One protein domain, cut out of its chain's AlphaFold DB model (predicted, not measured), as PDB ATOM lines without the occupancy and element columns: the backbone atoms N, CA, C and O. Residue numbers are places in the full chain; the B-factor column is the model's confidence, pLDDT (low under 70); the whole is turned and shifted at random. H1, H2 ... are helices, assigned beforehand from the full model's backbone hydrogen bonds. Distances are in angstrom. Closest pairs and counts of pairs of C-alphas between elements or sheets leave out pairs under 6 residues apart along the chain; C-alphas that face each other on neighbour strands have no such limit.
ATOM      1  N   LYS A 142     124.996  99.588 103.637       67.44
ATOM      2  CA  LYS A 142     123.833  99.340 104.506       67.44
ATOM      3  C   LYS A 142     122.499  99.866 103.955       67.44
ATOM      4  O   LYS A 142     121.484  99.244 104.206       67.44
ATOM      5  N   TYR A 143     122.524 100.971 103.204       68.44
ATOM      6  CA  TYR A 143     121.335 101.665 102.689       68.44
ATOM      7  C   TYR A 143     120.976 101.341 101.232       68.44
ATOM      8  O   TYR A 143     120.071 101.948 100.662       68.44
ATOM      9  N   GLN A 144     121.710 100.441 100.567       68.69
ATOM     10  CA  GLN A 144     121.420 100.097  99.167       68.69
ATOM     11  C   GLN A 144     120.040  99.466  99.006       68.69
ATOM     12  O   GLN A 144     119.408  99.667  97.972       68.69
ATOM     13  N   PHE A 145     119.576  98.730 100.015       72.88
ATOM     14  CA  PHE A 145     118.267  98.094  99.993       72.88
ATOM     15  C   PHE A 145     117.144  99.140 100.000       72.88
ATOM     16  O   PHE A 145     116.289  99.139  99.113       72.88
ATOM     17  N   GLU A 146     117.219 100.101 100.917       77.31
ATOM     18  CA  GLU A 146     116.233 101.171 101.082       77.31
ATOM     19  C   GLU A 146     116.234 102.133  99.890       77.31
ATOM     20  O   GLU A 146     115.178 102.558  99.420       77.31
ATOM     21  N   ILE A 147     117.415 102.443  99.346       76.31
ATOM     22  CA  ILE A 147     117.535 103.265  98.136       76.31
ATOM     23  C   ILE A 147     116.820 102.584  96.961       76.31
ATOM     24  O   ILE A 147     116.092 103.236  96.213       76.31
ATOM     25  N   ASN A 148     117.008 101.275  96.794       81.00
ATOM     26  CA  ASN A 148     116.423 100.536  95.680       81.00
ATOM     27  C   ASN A 148     114.896 100.421  95.809       81.00
ATOM     28  O   ASN A 148     114.177 100.552  94.816       81.00
ATOM     29  N   GLU A 149     114.382 100.251  97.030       78.50
ATOM     30  CA  GLU A 149     112.940 100.256  97.286       78.50
ATOM     31  C   GLU A 149     112.309 101.620  96.977       78.50
ATOM     32  O   GLU A 149     111.284 101.679  96.292       78.50
ATOM     33  N   PHE A 150     112.952 102.715  97.394       81.69
ATOM     34  CA  PHE A 150     112.497 104.068  97.074       81.69
ATOM     35  C   PHE A 150     112.431 104.305  95.559       81.69
ATOM     36  O   PHE A 150     111.419 104.790  95.050       81.69
ATOM     37  N   TYR A 151     113.468 103.909  94.813       81.88
ATOM     38  CA  TYR A 151     113.455 104.024  93.352       81.88
ATOM     39  C   TYR A 151     112.376 103.154  92.704       81.88
ATOM     40  O   TYR A 151     111.750 103.589  91.734       81.88
ATOM     41  N   ARG A 152     112.115 101.959  93.245       83.56
ATOM     42  CA  ARG A 152     111.045 101.079  92.762       83.56
ATOM     43  C   ARG A 152     109.664 101.703  92.973       83.56
ATOM     44  O   ARG A 152     108.847 101.677  92.056       83.56
ATOM     45  N   LEU A 153     109.414 102.282  94.146       84.31
ATOM     46  CA  LEU A 153     108.154 102.965  94.455       84.31
ATOM     47  C   LEU A 153     107.967 104.217  93.588       84.31
ATOM     48  O   LEU A 153     106.904 104.397  93.002       84.31
ATOM     49  N   GLN A 154     109.016 105.023  93.413       86.38
ATOM     50  CA  GLN A 154     108.961 106.220  92.572       86.38
ATOM     51  C   GLN A 154     108.745 105.894  91.083       86.38
ATOM     52  O   GLN A 154     108.095 106.656  90.366       86.38
ATOM     53  N   ALA A 155     109.302 104.783  90.592       86.00
ATOM     54  CA  ALA A 155     109.057 104.323  89.227       86.00
ATOM     55  C   ALA A 155     107.591 103.911  89.036       86.00
ATOM     56  O   ALA A 155     106.965 104.334  88.066       86.00
ATOM     57  N   LEU A 156     107.034 103.167  89.996       82.19
ATOM     58  CA  LEU A 156     105.633 102.750  89.988       82.19
ATOM     59  C   LEU A 156     104.705 103.976  90.005       82.19
ATOM     60  O   LEU A 156     103.800 104.077  89.184       82.19
ATOM     61  N   GLU A 157     104.973 104.961  90.860       81.88
ATOM     62  CA  GLU A 157     104.174 106.189  90.937       81.88
ATOM     63  C   GLU A 157     104.219 107.026  89.655       81.88
ATOM     64  O   GLU A 157     103.185 107.521  89.207       81.88
ATOM     65  N   ARG A 158     105.375 107.090  88.986       82.50
ATOM     66  CA  ARG A 158     105.480 107.706  87.656       82.50
ATOM     67  C   ARG A 158     104.678 106.958  86.594       82.50
ATOM     68  O   ARG A 158     104.070 107.606  85.750       82.50
ATOM     69  N   GLU A 159     104.651 105.628  86.624       81.19
ATOM     70  CA  GLU A 159     103.833 104.841  85.692       81.19
ATOM     71  C   GLU A 159     102.333 105.023  85.946       81.19
ATOM     72  O   GLU A 159     101.560 105.100  84.991       81.19
ATOM     73  N   MET A 160     101.918 105.122  87.212       81.25
ATOM     74  CA  MET A 160     100.528 105.403  87.586       81.25
ATOM     75  C   MET A 160     100.106 106.800  87.140       81.25
ATOM     76  O   MET A 160      99.074 106.933  86.489       81.25
ATOM     77  N   ALA A 161     100.926 107.816  87.420       79.75
ATOM     78  CA  ALA A 161     100.681 109.184  86.977       79.75
ATOM     79  C   ALA A 161     100.644 109.277  85.446       79.75
ATOM     80  O   ALA A 161      99.734 109.872  84.888       79.75
ATOM     81  N   TYR A 162     101.561 108.604  84.748       79.75
ATOM     82  CA  TYR A 162     101.576 108.567  83.285       79.75
ATOM     83  C   TYR A 162     100.330 107.890  82.698       79.75
ATOM     84  O   TYR A 162      99.766 108.372  81.717       79.75
ATOM     85  N   LYS A 163      99.870 106.785  83.295       76.88
ATOM     86  CA  LYS A 163      98.611 106.137  82.895       76.88
ATOM     87  C   LYS A 163      97.410 107.031  83.174       76.88
ATOM     88  O   LYS A 163      96.547 107.152  82.312       76.88
ATOM     89  N   GLN A 164      97.389 107.697  84.322       75.88
ATOM     90  CA  GLN A 164      96.329 108.631  84.678       75.88
ATOM     91  C   GLN A 164      96.307 109.848  83.740       75.88
ATOM     92  O   GLN A 164      95.231 110.245  83.314       75.88
ATOM     93  N   ASP A 165      97.460 110.377  83.328       74.44
ATOM     94  CA  ASP A 165      97.572 111.461  82.342       74.44
ATOM     95  C   ASP A 165      97.089 111.035  80.941       74.44
ATOM     96  O   ASP A 165      96.500 111.832  80.203       74.44
ATOM     97  N   LEU A 166      97.332 109.774  80.558       74.75
ATOM     98  CA  LEU A 166      96.834 109.197  79.306       74.75
ATOM     99  C   LEU A 166      95.315 108.986  79.336       74.75
ATOM    100  O   LEU A 166      94.638 109.278  78.349       74.75
ATOM    101  N   GLU A 167      94.784 108.495  80.456       73.88
ATOM    102  CA  GLU A 167      93.345 108.295  80.666       73.88
ATOM    103  C   GLU A 167      92.606 109.633  80.808       73.88
ATOM    104  O   GLU A 167      91.490 109.792  80.313       73.88
ATOM    105  N   MET A 168      93.256 110.634  81.400       65.31
ATOM    106  CA  MET A 168      92.745 111.989  81.588       65.31
ATOM    107  C   MET A 168      93.167 112.907  80.436       65.31
ATOM    108  O   MET A 168      93.587 114.040  80.633       65.31
ATOM    109  N   GLY A 169      93.062 112.411  79.202       66.69
ATOM    110  CA  GLY A 169      93.069 113.239  77.998       66.69
ATOM    111  C   GLY A 169      94.208 114.260  77.880       66.69
ATOM    112  O   GLY A 169      93.949 115.352  77.392       66.69
ATOM    113  N   GLY A 170      95.437 113.958  78.317       63.28
ATOM    114  CA  GLY A 170      96.700 114.550  77.841       63.28
ATOM    115  C   GLY A 170      96.850 116.081  77.716       63.28
ATOM    116  O   GLY A 170      97.749 116.528  76.991       63.28
ATOM    117  N   TRP A 171      96.028 116.903  78.371       58.47
ATOM    118  CA  TRP A 171      96.143 118.367  78.333       58.47
ATOM    119  C   TRP A 171      97.133 118.863  79.396       58.47
ATOM    120  O   TRP A 171      96.739 119.343  80.452       58.47
ATOM    121  N   ASN A 172      98.434 118.766  79.104       64.62
ATOM    122  CA  ASN A 172      99.496 119.354  79.929       64.62
ATOM    123  C   ASN A 172      99.887 120.759  79.408       64.62
ATOM    124  O   ASN A 172     100.118 120.951  78.210       64.62
ATOM    125  N   GLU A 173     100.009 121.727  80.319       61.72
ATOM    126  CA  GLU A 173     100.406 123.126  80.081       61.72
ATOM    127  C   GLU A 173     101.737 123.269  79.303       61.72
ATOM    128  O   GLU A 173     101.893 124.159  78.468       61.72
ATOM    129  N   GLN A 174     102.689 122.346  79.479       62.41
ATOM    130  CA  GLN A 174     103.953 122.332  78.728       62.41
ATOM    131  C   GLN A 174     103.757 122.020  77.239       62.41
ATOM    132  O   GLN A 174     104.449 122.604  76.404       62.41
ATOM    133  N   LYS A 175     102.801 121.152  76.869       61.22
ATOM    134  CA  LYS A 175     102.465 120.934  75.449       61.22
ATOM    135  C   LYS A 175     101.852 122.188  74.829       61.22
ATOM    136  O   LYS A 175     102.158 122.479  73.676       61.22
ATOM    137  N   ARG A 176     101.051 122.949  75.588       62.16
ATOM    138  CA  ARG A 176     100.493 124.234  75.129       62.16
ATOM    139  C   ARG A 176     101.593 125.250  74.842       62.16
ATOM    140  O   ARG A 176     101.617 125.819  73.757       62.16
ATOM    141  N   ASN A 177     102.543 125.405  75.761       67.75
ATOM    142  CA  ASN A 177     103.664 126.335  75.590       67.75
ATOM    143  C   ASN A 177     104.571 125.946  74.409       67.75
ATOM    144  O   ASN A 177     105.012 126.817  73.662       67.75
ATOM    145  N   ASN A 178     104.799 124.646  74.193       71.31
ATOM    146  CA  ASN A 178     105.565 124.161  73.041       71.31
ATOM    147  C   ASN A 178     104.843 124.410  71.708       71.31
ATOM    148  O   ASN A 178     105.495 124.831  70.758       71.31
ATOM    149  N   LEU A 179     103.521 124.213  71.646       68.94
ATOM    150  CA  LEU A 179     102.713 124.503  70.454       68.94
ATOM    151  C   LEU A 179     102.716 126.000  70.109       68.94
ATOM    152  O   LEU A 179     102.953 126.363  68.959       68.94
ATOM    153  N   ILE A 180     102.540 126.863  71.114       71.88
ATOM    154  CA  ILE A 180     102.589 128.327  70.953       71.88
ATOM    155  C   ILE A 180     103.976 128.772  70.468       71.88
ATOM    156  O   ILE A 180     104.080 129.614  69.580       71.88
ATOM    157  N   SER A 181     105.043 128.183  71.015       72.75
ATOM    158  CA  SER A 181     106.421 128.464  70.597       72.75
ATOM    159  C   SER A 181     106.694 128.017  69.155       72.75
ATOM    160  O   SER A 181     107.278 128.771  68.375       72.75
ATOM    161  N   SER A 182     106.223 126.830  68.755       76.69
ATOM    162  CA  SER A 182     106.375 126.346  67.378       76.69
ATOM    163  C   SER A 182     105.578 127.166  66.362       76.69
ATOM    164  O   SER A 182     106.101 127.460  65.289       76.69
ATOM    165  N   ASP A 183     104.357 127.593  66.700       80.31
ATOM    166  CA  ASP A 183     103.567 128.479  65.835       80.31
ATOM    167  C   ASP A 183     104.215 129.863  65.711       80.31
ATOM    168  O   ASP A 183     104.271 130.429  64.618       80.31
ATOM    169  N   ALA A 184     104.771 130.394  66.805       77.94
ATOM    170  CA  ALA A 184     105.517 131.648  66.779       77.94
ATOM    171  C   ALA A 184     106.797 131.550  65.926       77.94
ATOM    172  O   ALA A 184     107.122 132.499  65.208       77.94
ATOM    173  N   MET A 185     107.499 130.408  65.949       72.00
ATOM    174  CA  MET A 185     108.645 130.168  65.063       72.00
ATOM    175  C   MET A 185     108.233 130.057  63.590       72.00
ATOM    176  O   MET A 185     108.832 130.725  62.750       72.00
ATOM    177  N   LEU A 186     107.179 129.301  63.271       75.31
ATOM    178  CA  LEU A 186     106.689 129.163  61.892       75.31
ATOM    179  C   LEU A 186     106.144 130.479  61.318       75.31
ATOM    180  O   LEU A 186     106.250 130.724  60.116       75.31
ATOM    181  N   ALA A 187     105.569 131.340  62.158       74.81
ATOM    182  CA  ALA A 187     105.117 132.667  61.751       74.81
ATOM    183  C   ALA A 187     106.280 133.631  61.454       74.81
ATOM    184  O   ALA A 187     106.123 134.533  60.632       74.81
ATOM    185  N   ASN A 188     107.436 133.438  62.095       70.12
ATOM    186  CA  ASN A 188     108.633 134.244  61.860       70.12
ATOM    187  C   ASN A 188     109.378 133.817  60.581       70.12
ATOM    188  O   ASN A 188     109.942 134.658  59.896       70.12
ATOM    189  N   GLU A 189     109.322 132.536  60.206       67.81
ATOM    190  CA  GLU A 189     109.935 132.040  58.960       67.81
ATOM    191  C   GLU A 189     109.146 132.385  57.683       67.81
ATOM    192  O   GLU A 189     109.682 132.284  56.581       67.81
ATOM    193  N   ARG A 190     107.872 132.784  57.795       61.38
ATOM    194  CA  ARG A 190     107.024 133.149  56.641       61.38
ATOM    195  C   ARG A 190     107.019 134.646  56.298       61.38
ATOM    196  O   ARG A 190     106.221 135.055  55.453       61.38
ATOM    197  N   LYS A 191     107.845 135.456  56.957       48.50
ATOM    198  CA  LYS A 191     107.942 136.908  56.757       48.50
ATOM    199  C   LYS A 191     109.268 137.276  56.109       48.50
ATOM    200  O   LYS A 191     109.245 138.215  55.285       48.50
TER     201      LYS A 191
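This is residues 142 to 191 of the 191 residues of an uncharacterized protein of Solenopsis invicta (UniProt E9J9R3). Two straight helices, H1 and H2, make the two arms of a wide open V, joined by a tight link at its corner, and the arms do not fold back on each other. The printed part has 50 residues with two named helices, H1 then H2, and no named strand; the class is all helix. It is extended, with a radius of gyration of the C-alphas of 19.0 A and spans of 63 by 27 by 10 A.

Find C-alpha 144 at (121.420, 100.097, 99.167); from there H1, residues 144 to 167, runs 34.6 A. After the link, H2, residues 173 to 189, runs 24.8 A to C-alpha 189 at (109.935, 132.040, 58.960).

H1 and H2 are apart, with no C-alpha of the one within 8 A of the other. In both helices every O i to N i+4 pair is within hydrogen-bond range. Look at residues 142 to 161, 163 to 169 and 171 to 191: they stand free.

The C-alphas of Lys 142 and Lys 191, the two farthest apart, are 62.8 A apart. The printed part has no cut. In the B-factor column, pLDDT is under 70 at residues 142 to 144, 168 to 177, 179 and 189 to 191.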